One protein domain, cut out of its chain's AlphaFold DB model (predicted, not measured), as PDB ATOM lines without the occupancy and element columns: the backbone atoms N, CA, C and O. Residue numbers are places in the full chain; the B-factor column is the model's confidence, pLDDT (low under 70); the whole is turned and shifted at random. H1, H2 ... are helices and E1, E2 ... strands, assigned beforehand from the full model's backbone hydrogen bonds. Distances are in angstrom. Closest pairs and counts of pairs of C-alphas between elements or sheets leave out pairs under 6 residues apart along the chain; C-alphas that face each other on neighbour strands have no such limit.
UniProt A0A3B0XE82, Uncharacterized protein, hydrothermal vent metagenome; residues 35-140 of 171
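This is residues 35 to 140 of the 171 residues of an uncharacterized protein of hydrothermal vent metagenome (UniProt A0A3B0XE82). A small closed barrel of five strands, E4 to E8, forms the body, with H1 packed on its outside near E7 and E8. Beside the barrel, near E5, sits a small sheet of three strands, E1 to E3, and the long tail of residues 125 to 140 pairs briefly with E5. The printed part has 106 residues, with strands E1 to E8 and then H1 along the chain; the class is mostly strand, with under half of the residues in named elements. The sheet E1, E2, E3 is antiparallel and the barrel is mixed. The whole is compact, with a radius of gyration of the C-alphas of 12.9 A and spans of 33 by 31 by 29 A.

Begin with E1, residues 38 to 41, E2, residues 46 to 49, and E3, residues 56 to 58: a meander, each strand the antiparallel neighbour of the one before. Look for N 39 and O 48 at 2.8 A, and N 49 and O 56 at 2.8 A. A second meander follows: E4, residues 63 to 66, E5, residues 71 to 82, E6, residues 86 to 92, E7, residues 97 to 101, and E8, residues 113 to 115. Its N and O pairs within hydrogen-bond range include N 64 and O 72, 2.8 A; N 81 and O 87, 2.9 A; N 90 and O 98, 2.8 A; and N 99 and O 115, 2.8 A. E8 and E4, parallel, close the barrel, with N 114 and O 65 at 2.8 A. E5 bends by 90 degrees at residue 75; its residues 71 to 73 pair with E4 and 74 to 82 with E6. The closest C-alphas of E2 and E5 are those of Ala 46 and Ile 77, 6.3 A apart. H1, residues 117 to 124, is on the barrel and outside it, at a height over the sheet of 8.9 A, along the strands at 23 degrees to E8 on the local plane. Every O i to N i+4 pair of H1 is within hydrogen-bond range. Its closest C-alphas to E7 are those of Asp 117 and Tyr 98, 6.2 A.

Find C-alpha 38, where E1 begins, at (4.462, 35.000, -11.568). E5 runs 24.5 A from C-alpha 71 at (1.726, 47.608, 7.540); E6 is 18.6 A long and E7 13.7 A. H1, 10.0 A long, ends at C-alpha 124, (9.482, 26.465, 7.572).

The farthest C-alphas, of Leu 108 and Arg 138, are 36.1 A apart. The printed part has no cut; the link from E7 to E8 is long, with 11 residues. Mean pLDDT of the printed part is 71.9, and residues 35 to 62, 103 to 111 and 135 to 140 are under 70.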
ATOM      1  N   PRO A  35       6.441  29.806 -11.300       62.12
ATOM      2  CA  PRO A  35       5.081  29.296 -11.427       62.12
ATOM      3  C   PRO A  35       4.199  30.193 -12.299       62.12
ATOM      4  O   PRO A  35       4.430  31.396 -12.431       62.12
ATOM      5  N   PHE A  36       3.162  29.596 -12.891       59.75
ATOM      6  CA  PHE A  36       2.210  30.314 -13.735       59.75
ATOM      7  C   PHE A  36       1.624  31.532 -13.003       59.75
ATOM      8  O   PHE A  36       1.237  31.436 -11.844       59.75
ATOM      9  N   GLY A  37       1.558  32.672 -13.694       58.34
ATOM     10  CA  GLY A  37       1.083  33.935 -13.126       58.34
ATOM     11  C   GLY A  37       2.178  34.783 -12.476       58.34
ATOM     12  O   GLY A  37       1.983  35.985 -12.354       58.34
ATOM     13  N   VAL A  38       3.351  34.231 -12.151       65.62
ATOM     14  CA  VAL A  38       4.462  35.000 -11.568       65.62
ATOM     15  C   VAL A  38       5.435  35.448 -12.656       65.62
ATOM     16  O   VAL A  38       6.006  34.636 -13.379       65.62
ATOM     17  N   GLN A  39       5.649  36.755 -12.765       65.81
ATOM     18  CA  GLN A  39       6.645  37.370 -13.640       65.81
ATOM     19  C   GLN A  39       7.587  38.219 -12.798       65.81
ATOM     20  O   GLN A  39       7.170  38.845 -11.828       65.81
ATOM     21  N   ALA A  40       8.863  38.261 -13.146       59.69
ATOM     22  CA  ALA A  40       9.784  39.165 -12.483       59.69
ATOM     23  C   ALA A  40       9.777  40.553 -13.148       59.69
ATOM     24  O   ALA A  40       9.610  40.684 -14.360       59.69
ATOM     25  N   ASP A  41       9.943  41.599 -12.342       56.22
ATOM     26  CA  ASP A  41      10.050  42.993 -12.773       56.22
ATOM     27  C   ASP A  41      11.529  43.388 -12.907       56.22
ATOM     28  O   ASP A  41      12.239  43.630 -11.921       56.22
ATOM     29  N   TRP A  42      11.934  43.498 -14.173       48.53
ATOM     30  CA  TRP A  42      13.225  43.946 -14.701       48.53
ATOM     31  C   TRP A  42      13.852  45.191 -14.062       48.53
ATOM     32  O   TRP A  42      15.079  45.282 -14.023       48.53
ATOM     33  N   PHE A  43      13.069  46.166 -13.594       46.50
ATOM     34  CA  PHE A  43      13.615  47.449 -13.140       46.50
ATOM     35  C   PHE A  43      13.688  47.570 -11.629       46.50
ATOM     36  O   PHE A  43      14.535  48.301 -11.117       46.50
ATOM     37  N   ASN A  44      12.823  46.849 -10.921       49.25
ATOM     38  CA  ASN A  44      12.624  47.068  -9.492       49.25
ATOM     39  C   ASN A  44      13.037  45.874  -8.626       49.25
ATOM     40  O   ASN A  44      13.022  45.998  -7.402       49.25
ATOM     41  N   GLY A  45      13.398  44.730  -9.227       54.84
ATOM     42  CA  GLY A  45      13.625  43.492  -8.473       54.84
ATOM     43  C   GLY A  45      12.350  43.060  -7.746       54.84
ATOM     44  O   GLY A  45      12.385  42.717  -6.568       54.84
ATOM     45  N   ALA A  46      11.216  43.185  -8.433       59.78
ATOM     46  CA  ALA A  46       9.876  42.930  -7.920       59.78
ATOM     47  C   ALA A  46       9.283  41.662  -8.561       59.78
ATOM     48  O   ALA A  46       9.775  41.201  -9.591       59.78
ATOM     49  N   PHE A  47       8.231  41.093  -7.967       65.44
ATOM     50  CA  PHE A  47       7.409  40.069  -8.625       65.44
ATOM     51  C   PHE A  47       6.055  40.654  -8.988       65.44
ATOM     52  O   PHE A  47       5.387  41.252  -8.151       65.44
ATOM     53  N   ILE A  48       5.641  40.442 -10.225       64.69
ATOM     54  CA  ILE A  48       4.287  40.655 -10.714       64.69
ATOM     55  C   ILE A  48       3.559  39.321 -10.582       64.69
ATOM     56  O   ILE A  48       3.967  38.336 -11.191       64.69
ATOM     57  N   LEU A  49       2.492  39.287  -9.793       58.78
ATOM     58  CA  LEU A  49       1.558  38.170  -9.747       58.78
ATOM     59  C   LEU A  49       0.338  38.558 -10.573       58.78
ATOM     60  O   LEU A  49      -0.301  39.579 -10.322       58.78
ATOM     61  N   ASN A  50       0.031  37.739 -11.564       50.88
ATOM     62  CA  ASN A  50      -1.203  37.780 -12.323       50.88
ATOM     63  C   ASN A  50      -2.101  36.675 -11.764       50.88
ATOM     64  O   ASN A  50      -1.849  35.495 -12.011       50.88
ATOM     65  N   ASP A  51      -3.125  37.046 -11.002       47.38
ATOM     66  CA  ASP A  51      -4.197  36.138 -10.593       47.38
ATOM     67  C   ASP A  51      -5.412  36.266 -11.537       47.38
ATOM     68  O   ASP A  51      -5.367  36.975 -12.546       47.38
ATOM     69  N   ALA A  52      -6.507  35.555 -11.238       42.66
ATOM     70  CA  ALA A  52      -7.739  35.609 -12.034       42.66
ATOM     71  C   ALA A  52      -8.405  37.004 -12.046       42.66
ATOM     72  O   ALA A  52      -9.231  37.273 -12.919       42.66
ATOM     73  N   GLU A  53      -8.041  37.878 -11.105       43.75
ATOM     74  CA  GLU A  53      -8.495  39.270 -11.002       43.75
ATOM     75  C   GLU A  53      -7.467  40.264 -11.592       43.75
ATOM     76  O   GLU A  53      -7.780  41.428 -11.846       43.75
ATOM     77  N   GLY A  54      -6.268  39.779 -11.921       41.06
ATOM     78  CA  GLY A  54      -5.270  40.394 -12.782       41.06
ATOM     79  C   GLY A  54      -4.170  41.197 -12.091       41.06
ATOM     80  O   GLY A  54      -3.349  41.750 -12.819       41.06
ATOM     81  N   TRP A  55      -4.120  41.312 -10.754       40.88
ATOM     82  CA  TRP A  55      -3.193  42.260 -10.105       40.88
ATOM     83  C   TRP A  55      -2.752  41.871  -8.683       40.88
ATOM     84  O   TRP A  55      -3.444  42.147  -7.709       40.88
ATOM     85  N   GLY A  56      -1.519  41.379  -8.536       52.72
ATOM     86  CA  GLY A  56      -0.835  41.247  -7.247       52.72
ATOM     87  C   GLY A  56       0.663  41.509  -7.380       52.72
ATOM     88  O   GLY A  56       1.451  40.589  -7.502       52.72
ATOM     89  N   VAL A  57       1.119  42.759  -7.390       56.84
ATOM     90  CA  VAL A  57       2.561  43.035  -7.550       56.84
ATOM     91  C   VAL A  57       3.240  43.183  -6.181       56.84
ATOM     92  O   VAL A  57       2.886  44.077  -5.409       56.84
ATOM     93  N   ILE A  58       4.261  42.369  -5.880       66.81
ATOM     94  CA  ILE A  58       5.236  42.649  -4.809       66.81
ATOM     95  C   ILE A  58       6.292  43.587  -5.368       66.81
ATOM     96  O   ILE A  58       7.324  43.147  -5.871       66.81
ATOM     97  N   THR A  59       6.035  44.886  -5.263       61.19
ATOM     98  CA  THR A  59       7.001  45.934  -5.606       61.19
ATOM     99  C   THR A  59       7.697  46.486  -4.373       61.19
ATOM    100  O   THR A  59       7.201  46.349  -3.254       61.19
ATOM    101  N   SER A  60       8.792  47.211  -4.600       56.50
ATOM    102  CA  SER A  60       9.443  48.124  -3.651       56.50
ATOM    103  C   SER A  60       8.559  49.277  -3.146       56.50
ATOM    104  O   SER A  60       9.036  50.139  -2.414       56.50
ATOM    105  N   VAL A  61       7.292  49.348  -3.565       59.75
ATOM    106  CA  VAL A  61       6.314  50.338  -3.093       59.75
ATOM    107  C   VAL A  61       5.039  49.690  -2.545       59.75
ATOM    108  O   VAL A  61       4.132  50.393  -2.097       59.75
ATOM    109  N   THR A  62       4.962  48.356  -2.539       69.56
ATOM    110  CA  THR A  62       3.808  47.624  -2.014       69.56
ATOM    111  C   THR A  62       3.875  47.575  -0.489       69.56
ATOM    112  O   THR A  62       4.926  47.304   0.099       69.56
ATOM    113  N   LYS A  63       2.733  47.816   0.160       76.38
ATOM    114  CA  LYS A  63       2.571  47.548   1.589       76.38
ATOM    115  C   LYS A  63       2.065  46.127   1.782       76.38
ATOM    116  O   LYS A  63       1.125  45.707   1.114       76.38
ATOM    117  N   LEU A  64       2.707  45.410   2.686       78.31
ATOM    118  CA  LEU A  64       2.369  44.048   3.067       78.31
ATOM    119  C   LEU A  64       1.780  44.071   4.471       78.31
ATOM    120  O   LEU A  64       2.117  44.946   5.274       78.31
ATOM    121  N   GLN A  65       0.913  43.117   4.774       83.06
ATOM    122  CA  GLN A  65       0.361  42.984   6.111       83.06
ATOM    123  C   GLN A  65       1.256  42.062   6.941       83.06
ATOM    124  O   GLN A  65       1.493  40.919   6.573       83.06
ATOM    125  N   GLY A  66       1.776  42.554   8.058       80.12
ATOM    126  CA  GLY A  66       2.422  41.724   9.066       80.12
ATOM    127  C   GLY A  66       1.410  40.800   9.741       80.12
ATOM    128  O   GLY A  66       0.219  41.115   9.817       80.12
ATOM    129  N   SER A  67       1.890  39.684  10.277       78.38
ATOM    130  CA  SER A  67       1.137  38.772  11.156       78.38
ATOM    131  C   SER A  67       0.417  39.488  12.314       78.38
ATOM    132  O   SER A  67      -0.698  39.126  12.689       78.38
ATOM    133  N   ASP A  68       1.016  40.558  12.838       79.62
ATOM    134  CA  ASP A  68       0.497  41.424  13.897       79.62
ATOM    135  C   ASP A  68      -0.407  42.558  13.377       79.62
ATOM    136  O   ASP A  68      -0.712  43.512  14.097       79.62
ATOM    137  N   SER A  69      -0.845  42.467  12.119       79.25
ATOM    138  CA  SER A  69      -1.620  43.478  11.393       79.25
ATOM    139  C   SER A  69      -0.900  44.808  11.135       79.25
ATOM    140  O   SER A  69      -1.539  45.748  10.647       79.25
ATOM    141  N   LYS A  70       0.409  44.931  11.401       84.62
ATOM    142  CA  LYS A  70       1.168  46.127  11.004       84.62
ATOM    143  C   LYS A  70       1.357  46.184   9.494       84.62
ATOM    144  O   LYS A  70       1.467  45.173   8.819       84.62
ATOM    145  N   GLN A  71       1.428  47.394   8.955       87.56
ATOM    146  CA  GLN A  71       1.726  47.608   7.540       87.56
ATOM    147  C   GLN A  71       3.241  47.685   7.348       87.56
ATOM    148  O   GLN A  71       3.896  48.571   7.898       87.56
ATOM    149  N   ILE A  72       3.791  46.776   6.552       84.69
ATOM    150  CA  ILE A  72       5.212  46.699   6.220       84.69
ATOM    151  C   ILE A  72       5.396  47.294   4.829       84.69
ATOM    152  O   ILE A  72       4.907  46.750   3.842       84.69
ATOM    153  N   SER A  73       6.109  48.414   4.737       85.75
ATOM    154  CA  SER A  73       6.480  48.976   3.435       85.75
ATOM    155  C   SER A  73       7.667  48.191   2.886       85.75
ATOM    156  O   SER A  73       8.766  48.254   3.445       85.75
ATOM    157  N   ASN A  74       7.447  47.429   1.815       79.06
ATOM    158  CA  ASN A  74       8.522  46.725   1.128       79.06
ATOM    159  C   ASN A  74       9.458  47.745   0.470       79.06
ATOM    160  O   ASN A  74       8.981  48.693  -0.135       79.06
ATOM    161  N   LYS A  75      10.772  47.551   0.569       78.88
ATOM    162  CA  LYS A  75      11.791  48.344  -0.132       78.88
ATOM    163  C   LYS A  75      12.386  47.576  -1.304       78.88
ATOM    164  O   LYS A  75      12.679  48.189  -2.325       78.88
ATOM    165  N   ARG A  76      12.598  46.263  -1.173       74.81
ATOM    166  CA  ARG A  76      13.083  45.384  -2.253       74.81
ATOM    167  C   ARG A  76      12.961  43.913  -1.879       74.81
ATOM    168  O   ARG A  76      13.018  43.559  -0.706       74.81
ATOM    169  N   ILE A  77      12.920  43.054  -2.890       79.31
ATOM    170  CA  ILE A  77      13.117  41.613  -2.726       79.31
ATOM    171  C   ILE A  77      14.625  41.330  -2.727       79.31
ATOM    172  O   ILE A  77      15.375  41.926  -3.499       79.31
ATOM    173  N   LEU A  78      15.082  40.453  -1.836       79.62
ATOM    174  CA  LEU A  78      16.486  40.039  -1.714       79.62
ATOM    175  C   LEU A  78      16.745  38.695  -2.400       79.62
ATOM    176  O   LEU A  78      17.761  38.509  -3.078       79.62
ATOM    177  N   ARG A  79      15.821  37.749  -2.226       80.94
ATOM    178  CA  ARG A  79      15.867  36.412  -2.824       80.94
ATOM    179  C   ARG A  79      14.484  35.774  -2.819       80.94
ATOM    180  O   ARG A  79      13.597  36.223  -2.100       80.94
ATOM    181  N   TYR A  80      14.315  34.716  -3.595       80.50
ATOM    182  CA  TYR A  80      13.071  33.960  -3.677       80.50
ATOM    183  C   TYR A  80      13.333  32.463  -3.725       80.50
ATOM    184  O   TYR A  80      14.429  32.027  -4.053       80.50
ATOM    185  N   SER A  81      12.331  31.671  -3.381       83.31
ATOM    186  CA  SER A  81      12.332  30.220  -3.533       83.31
ATOM    187  C   SER A  81      10.961  29.813  -4.038       83.31
ATOM    188  O   SER A  81       9.969  30.471  -3.730       83.31
ATOM    189  N   TYR A  82      10.877  28.721  -4.782       79.00
ATOM    190  CA  TYR A  82       9.592  28.190  -5.221       79.00
ATOM    191  C   TYR A  82       9.564  26.665  -5.110       79.00
ATOM    192  O   TYR A  82      10.564  25.990  -5.344       79.00
ATOM    193  N   ASN A  83       8.412  26.134  -4.707       79.38
ATOM    194  CA  ASN A  83       8.079  24.712  -4.739       79.38
ATOM    195  C   ASN A  83       6.607  24.560  -5.175       79.38
ATOM    196  O   ASN A  83       6.267  24.941  -6.289       79.38
ATOM    197  N   SER A  84       5.733  24.062  -4.299       76.50
ATOM    198  CA  SER A  84       4.279  24.203  -4.390       76.50
ATOM    199  C   SER A  84       3.786  25.643  -4.185       76.50
ATOM    200  O   SER A  84       2.711  25.956  -4.668       76.50
ATOM    201  N   ASN A  85       4.546  26.499  -3.489       78.62
ATOM    202  CA  ASN A  85       4.260  27.932  -3.335       78.62
ATOM    203  C   ASN A  85       5.484  28.763  -3.733       78.62
ATOM    204  O   ASN A  85       6.602  28.242  -3.797       78.62
ATOM    205  N   VAL A  86       5.296  30.070  -3.923       79.19
ATOM    206  CA  VAL A  86       6.403  31.024  -4.076       79.19
ATOM    207  C   VAL A  86       6.664  31.746  -2.753       79.19
ATOM    208  O   VAL A  86       5.741  32.185  -2.067       79.19
ATOM    209  N   TYR A  87       7.940  31.870  -2.407       84.31
ATOM    210  CA  TYR A  87       8.453  32.517  -1.205       84.31
ATOM    211  C   TYR A  87       9.394  33.640  -1.612       84.31
ATOM    212  O   TYR A  87      10.229  33.451  -2.496       84.31
ATOM    213  N   ALA A  88       9.319  34.780  -0.939       85.69
ATOM    214  CA  ALA A  88      10.222  35.900  -1.156       85.69
ATOM    215  C   ALA A  88      10.790  36.379   0.180       85.69
ATOM    216  O   ALA A  88      10.033  36.664   1.100       85.69
ATOM    217  N   GLU A  89      12.111  36.508   0.281       88.50
ATOM    218  CA  GLU A  89      12.730  37.319   1.330       88.50
ATOM    219  C   GLU A  89      12.769  38.763   0.851       88.50
ATOM    220  O   GLU A  89      13.253  39.058  -0.247       88.50
ATOM    221  N   ILE A  90      12.287  39.665   1.691       86.44
ATOM    222  CA  ILE A  90      12.162  41.083   1.400       86.44
ATOM    223  C   ILE A  90      12.877  41.916   2.462       86.44
ATOM    224  O   ILE A  90      12.984  41.534   3.627       86.44
ATOM    225  N   GLU A  91      13.340  43.086   2.056       85.56
ATOM    226  CA  GLU A  91      13.842  44.133   2.937       85.56
ATOM    227  C   GLU A  91      12.781  45.233   3.012       85.56
ATOM    228  O   GLU A  91      12.316  45.707   1.974       85.56
ATOM    229  N   SER A  92      12.392  45.653   4.215       88.44
ATOM    230  CA  SER A  92      11.491  46.793   4.405       88.44
ATOM    231  C   SER A  92      12.222  48.132   4.283       88.44
ATOM    232  O   SER A  92      13.453  48.205   4.278       88.44
ATOM    233  N   THR A  93      11.468  49.231   4.232       86.00
ATOM    234  CA  THR A  93      12.026  50.598   4.251       86.00
ATOM    235  C   THR A  93      12.871  50.891   5.489       86.00
ATOM    236  O   THR A  93      13.814  51.675   5.408       86.00
ATOM    237  N   ASP A  94      12.589  50.207   6.598       89.81
ATOM    238  CA  ASP A  94      13.328  50.328   7.859       89.81
ATOM    239  C   ASP A  94      14.557  49.399   7.913       89.81
ATOM    240  O   ASP A  94      15.220  49.295   8.941       89.81
ATOM    241  N   ASN A  95      14.880  48.736   6.797       88.81
ATOM    242  CA  ASN A  95      15.957  47.751   6.638       88.81
ATOM    243  C   ASN A  95      15.794  46.482   7.491       88.81
ATOM    244  O   ASN A  95      16.769  45.776   7.745       88.81
ATOM    245  N   ASN A  96      14.564  46.169   7.899       91.38
ATOM    246  CA  ASN A  96      14.240  44.896   8.533       91.38
ATOM    247  C   ASN A  96      13.936  43.844   7.463       91.38
ATOM    248  O   ASN A  96      13.408  44.165   6.396       91.38
ATOM    249  N   LYS A  97      14.271  42.588   7.753       92.00
ATOM    250  CA  LYS A  97      14.013  41.462   6.855       92.00
ATOM    251  C   LYS A  97      12.692  40.794   7.194       92.00
ATOM    252  O   LYS A  97      12.398  40.578   8.366       92.00
ATOM    253  N   TYR A  98      11.947  40.446   6.156       91.62
ATOM    254  CA  TYR A  98      10.705  39.694   6.262       91.62
ATOM    255  C   TYR A  98      10.633  38.641   5.162       91.62
ATOM    256  O   TYR A  98      11.372  38.697   4.176       91.62
ATOM    257  N   TYR A  99       9.702  37.711   5.308       90.25
ATOM    258  CA  TYR A  99       9.425  36.677   4.326       90.25
ATOM    259  C   TYR A  99       7.965  36.762   3.908       90.25
ATOM    260  O   TYR A  99       7.083  36.797   4.754       90.25
ATOM    261  N   ALA A 100       7.693  36.801   2.612       86.75
ATOM    262  CA  ALA A 100       6.346  36.790   2.065       86.75
ATOM    263  C   ALA A 100       6.076  35.450   1.377       86.75
ATOM    264  O   ALA A 100       6.945  34.908   0.689       86.75
ATOM    265  N   ILE A 101       4.860  34.934   1.546       82.69
ATOM    266  CA  ILE A 101       4.368  33.759   0.823       82.69
ATOM    267  C   ILE A 101       3.355  34.266  -0.194       82.69
ATOM    268  O   ILE A 101       2.349  34.871   0.160       82.69
ATOM    269  N   ILE A 102       3.681  34.062  -1.460       74.38
ATOM    270  CA  ILE A 102       3.053  34.716  -2.604       74.38
ATOM    271  C   ILE A 102       1.765  34.015  -3.048       74.38
ATOM    272  O   ILE A 102       0.809  34.679  -3.431       74.38
ATOM    273  N   ASP A 103       1.742  32.686  -2.994       63.44
ATOM    274  CA  ASP A 103       0.632  31.864  -3.480       63.44
ATOM    275  C   ASP A 103      -0.098  31.240  -2.284       63.44
ATOM    276  O   ASP A 103       0.112  30.079  -1.935       63.44
ATOM    277  N   GLN A 104      -0.857  32.059  -1.548       56.62
ATOM    278  CA  GLN A 104      -1.677  31.582  -0.433       56.62
ATOM    279  C   GLN A 104      -3.128  31.359  -0.888       56.62
ATOM    280  O   GLN A 104      -3.744  32.272  -1.445       56.62
ATOM    281  N   PRO A 105      -3.732  30.188  -0.615       43.47
ATOM    282  CA  PRO A 105      -5.157  29.997  -0.838       43.47
ATOM    283  C   PRO A 105      -5.956  30.900   0.111       43.47
ATOM    284  O   PRO A 105      -5.885  30.748   1.329       43.47
ATOM    285  N   GLY A 106      -6.749  31.817  -0.451       45.78
ATOM    286  CA  GLY A 106      -7.640  32.691   0.316       45.78
ATOM    287  C   GLY A 106      -7.037  34.046   0.677       45.78
ATOM    288  O   GLY A 106      -6.981  34.396   1.853       45.78
ATOM    289  N   PHE A 107      -6.662  34.827  -0.342       50.91
ATOM    290  CA  PHE A 107      -6.383  36.265  -0.254       50.91
ATOM    291  C   PHE A 107      -7.597  37.048   0.273       50.91
ATOM    292  O   PHE A 107      -8.307  37.737  -0.455       50.91
ATOM    293  N   LEU A 108      -7.864  36.946   1.568       42.72
ATOM    294  CA  LEU A 108      -8.802  37.829   2.235       42.72
ATOM    295  C   LEU A 108      -8.149  39.216   2.279       42.72
ATOM    296  O   LEU A 108      -7.166  39.422   2.983       42.72
ATOM    297  N   ASN A 109      -8.713  40.152   1.509       51.66
ATOM    298  CA  ASN A 109      -8.350  41.576   1.402       51.66
ATOM    299  C   ASN A 109      -7.202  41.954   0.445       51.66
ATOM    300  O   ASN A 109      -6.673  43.059   0.577       51.66
ATOM    301  N   HIS A 110      -6.817  41.095  -0.509       55.75
ATOM    302  CA  HIS A 110      -5.813  41.414  -1.552       55.75
ATOM    303  C   HIS A 110      -4.429  41.853  -1.023       55.75
ATOM    304  O   HIS A 110      -3.615  42.382  -1.781       55.75
ATOM    305  N   GLN A 111      -4.134  41.651   0.266       63.97
ATOM    306  CA  GLN A 111      -2.844  41.989   0.866       63.97
ATOM    307  C   GLN A 111      -2.064  40.720   1.184       63.97
ATOM    308  O   GLN A 111      -2.542  39.821   1.869       63.97
ATOM    309  N   LEU A 112      -0.839  40.667   0.678       73.94
ATOM    310  CA  LEU A 112       0.125  39.625   0.996       73.94
ATOM    311  C   LEU A 112       0.575  39.735   2.452       73.94
ATOM    312  O   LEU A 112       0.878  40.833   2.932       73.94
ATOM    313  N   VAL A 113       0.679  38.583   3.114       80.19
ATOM    314  CA  VAL A 113       1.181  38.498   4.485       80.19
ATOM    315  C   VAL A 113       2.703  38.371   4.477       80.19
ATOM    316  O   VAL A 113       3.268  37.541   3.758       80.19
ATOM    317  N   ALA A 114       3.361  39.201   5.283       86.19
ATOM    318  CA  ALA A 114       4.789  39.140   5.546       86.19
ATOM    319  C   ALA A 114       5.045  38.656   6.980       86.19
ATOM    320  O   ALA A 114       4.399  39.096   7.930       86.19
ATOM    321  N   TYR A 115       6.013  37.759   7.112       89.75
ATOM    322  CA  TYR A 115       6.414  37.087   8.340       89.75
ATOM    323  C   TYR A 115       7.787  37.591   8.780       89.75
ATOM    324  O   TYR A 115       8.656  37.847   7.938       89.75
ATOM    325  N   SER A 116       8.002  37.723  10.086       91.25
ATOM    326  CA  SER A 116       9.346  37.892  10.646       91.25
ATOM    327  C   SER A 116      10.193  36.629  10.425       91.25
ATOM    328  O   SER A 116       9.683  35.586  10.020       91.25
ATOM    329  N   ASP A 117      11.497  36.706  10.693       90.25
ATOM    330  CA  ASP A 117      12.385  35.535  10.613       90.25
ATOM    331  C   ASP A 117      11.944  34.413  11.568       90.25
ATOM    332  O   ASP A 117      11.869  33.252  11.178       90.25
ATOM    333  N   GLU A 118      11.544  34.776  12.786       90.25
ATOM    334  CA  GLU A 118      11.071  33.840  13.811       90.25
ATOM    335  C   GLU A 118       9.775  33.135  13.381       90.25
ATOM    336  O   GLU A 118       9.665  31.909  13.460       90.25
ATOM    337  N   GLU A 119       8.811  33.898  12.862       89.56
ATOM    338  CA  GLU A 119       7.529  33.373  12.375       89.56
ATOM    339  C   GLU A 119       7.712  32.501  11.135       89.56
ATOM    340  O   GLU A 119       7.052  31.470  10.967       89.56
ATOM    341  N   PHE A 120       8.627  32.908  10.258       89.12
ATOM    342  CA  PHE A 120       8.927  32.165   9.055       89.12
ATOM    343  C   PHE A 120       9.635  30.847   9.365       89.12
ATOM    344  O   PHE A 120       9.294  29.841   8.752       89.12
ATOM    345  N   GLU A 121      10.562  30.793  10.323       87.94
ATOM    346  CA  GLU A 121      11.205  29.537  10.726       87.94
ATOM    347  C   GLU A 121      10.212  28.564  11.387       87.94
ATOM    348  O   GLU A 121      10.268  27.356  11.131       87.94
ATOM    349  N   GLU A 122       9.225  29.057  12.146       86.69
ATOM    350  CA  GLU A 122       8.127  28.213  12.642       86.69
ATOM    351  C   GLU A 122       7.304  27.619  11.486       86.69
ATOM    352  O   GLU A 122       6.974  26.426  11.486       86.69
ATOM    353  N   TYR A 123       7.012  28.432  10.468       82.69
ATOM    354  CA  TYR A 123       6.343  27.982   9.250       82.69
ATOM    355  C   TYR A 123       7.205  26.988   8.452       82.69
ATOM    356  O   TYR A 123       6.700  25.982   7.947       82.69
ATOM    357  N   LYS A 124       8.516  27.227   8.373       79.44
ATOM    358  CA  LYS A 124       9.482  26.465   7.572       79.44
ATOM    359  C   LYS A 124       9.608  25.013   8.012       79.44
ATOM    360  O   LYS A 124       9.764  24.139   7.168       79.44
ATOM    361  N   ASN A 125       9.427  24.735   9.303       79.19
ATOM    362  CA  ASN A 125       9.370  23.367   9.831       79.19
ATOM    363  C   ASN A 125       8.241  22.514   9.219       79.19
ATOM    364  O   ASN A 125       8.248  21.292   9.357       79.19
ATOM    365  N   LYS A 126       7.265  23.142   8.550       79.81
ATOM    366  CA  LYS A 126       6.123  22.488   7.896       79.81
ATOM    367  C   LYS A 126       6.265  22.413   6.373       79.81
ATOM    368  O   LYS A 126       5.376  21.866   5.723       79.81
ATOM    369  N   VAL A 127       7.342  22.948   5.796       75.25
ATOM    370  CA  VAL A 127       7.561  22.973   4.342       75.25
ATOM    371  C   VAL A 127       8.895  22.336   3.942       75.25
ATOM    372  O   VAL A 127       9.817  22.249   4.754       75.25
ATOM    373  N   PRO A 128       9.012  21.851   2.690       75.88
ATOM    374  CA  PRO A 128      10.262  21.314   2.165       75.88
ATOM    375  C   PRO A 128      11.401  22.334   2.221       75.88
ATOM    376  O   PRO A 128      11.165  23.544   2.222       75.88
ATOM    377  N   THR A 129      12.640  21.840   2.196       85.88
ATOM    378  CA  THR A 129      13.839  22.674   2.055       85.88
ATOM    379  C   THR A 129      13.678  23.661   0.895       85.88
ATOM    380  O   THR A 129      13.264  23.282  -0.199       85.88
ATOM    381  N   LEU A 130      13.972  24.934   1.171       85.81
ATOM    382  CA  LEU A 130      13.830  26.033   0.222       85.81
ATOM    383  C   LEU A 130      15.182  26.339  -0.426       85.81
ATOM    384  O   LEU A 130      16.111  26.786   0.254       85.81
ATOM    385  N   ASP A 131      15.272  26.114  -1.735       85.94
ATOM    386  CA  ASP A 131      16.437  26.452  -2.548       85.94
ATOM    387  C   ASP A 131      16.343  27.913  -2.993       85.94
ATOM    388  O   ASP A 131      15.680  28.270  -3.968       85.94
ATOM    389  N   TRP A 132      17.006  28.783  -2.235       84.38
ATOM    390  CA  TRP A 132      16.921  30.220  -2.450       84.38
ATOM    391  C   TRP A 132      17.734  30.707  -3.653       84.38
ATOM    392  O   TRP A 132      18.936  30.463  -3.765       84.38
ATOM    393  N   ILE A 133      17.092  31.526  -4.480       74.69
ATOM    394  CA  ILE A 133      17.652  32.214  -5.639       74.69
ATOM    395  C   ILE A 133      17.779  33.702  -5.307       74.69
ATOM    396  O   ILE A 133      16.793  34.383  -5.029       74.69
ATOM    397  N   SER A 134      19.009  34.217  -5.306       76.19
ATOM    398  CA  SER A 134      19.288  35.628  -5.016       76.19
ATOM    399  C   SER A 134      18.912  36.534  -6.187       76.19
ATOM    400  O   SER A 134      19.255  36.233  -7.327       76.19
ATOM    401  N   VAL A 135      18.277  37.674  -5.886       68.69
ATOM    402  CA  VAL A 135      17.975  38.747  -6.856       68.69
ATOM    403  C   VAL A 135      18.853  39.982  -6.655       68.69
ATOM    404  O   VAL A 135      18.630  41.027  -7.267       68.69
ATOM    405  N   GLU A 136      19.863  39.901  -5.784       64.31
ATOM    406  CA  GLU A 136      20.750  41.033  -5.542       64.31
ATOM    407  C   GLU A 136      21.511  41.424  -6.814       64.31
ATOM    408  O   GLU A 136      22.050  40.551  -7.497       64.31
ATOM    409  N   PRO A 137      21.703  42.727  -7.087       53.44
ATOM    410  CA  PRO A 137      22.426  43.182  -8.267       53.44
ATOM    411  C   PRO A 137      23.810  42.550  -8.434       53.44
ATOM    412  O   PRO A 137      24.234  42.364  -9.563       53.44
ATOM    413  N   ARG A 138      24.516  42.207  -7.340       54.31
ATOM    414  CA  ARG A 138      25.828  41.514  -7.348       54.31
ATOM    415  C   ARG A 138      25.744  40.060  -7.797       54.31
ATOM    416  O   ARG A 138      26.628  39.615  -8.522       54.31
ATOM    417  N   SER A 139      24.674  39.368  -7.434       52.66
ATOM    418  CA  SER A 139      24.317  38.060  -7.989       52.66
ATOM    419  C   SER A 139      23.900  38.193  -9.459       52.66
ATOM    420  O   SER A 139      24.191  37.321 -10.271       52.66
ATOM    421  N   CYS A 140      23.319  39.344  -9.816       51.28
ATOM    422  CA  CYS A 140      22.855  39.699 -11.156       51.28
ATOM    423  C   CYS A 140      23.866  40.527 -11.984       51.28
ATOM    424  O   CYS A 140      23.504  41.021 -13.054       51.28
TER     425      CYS A 140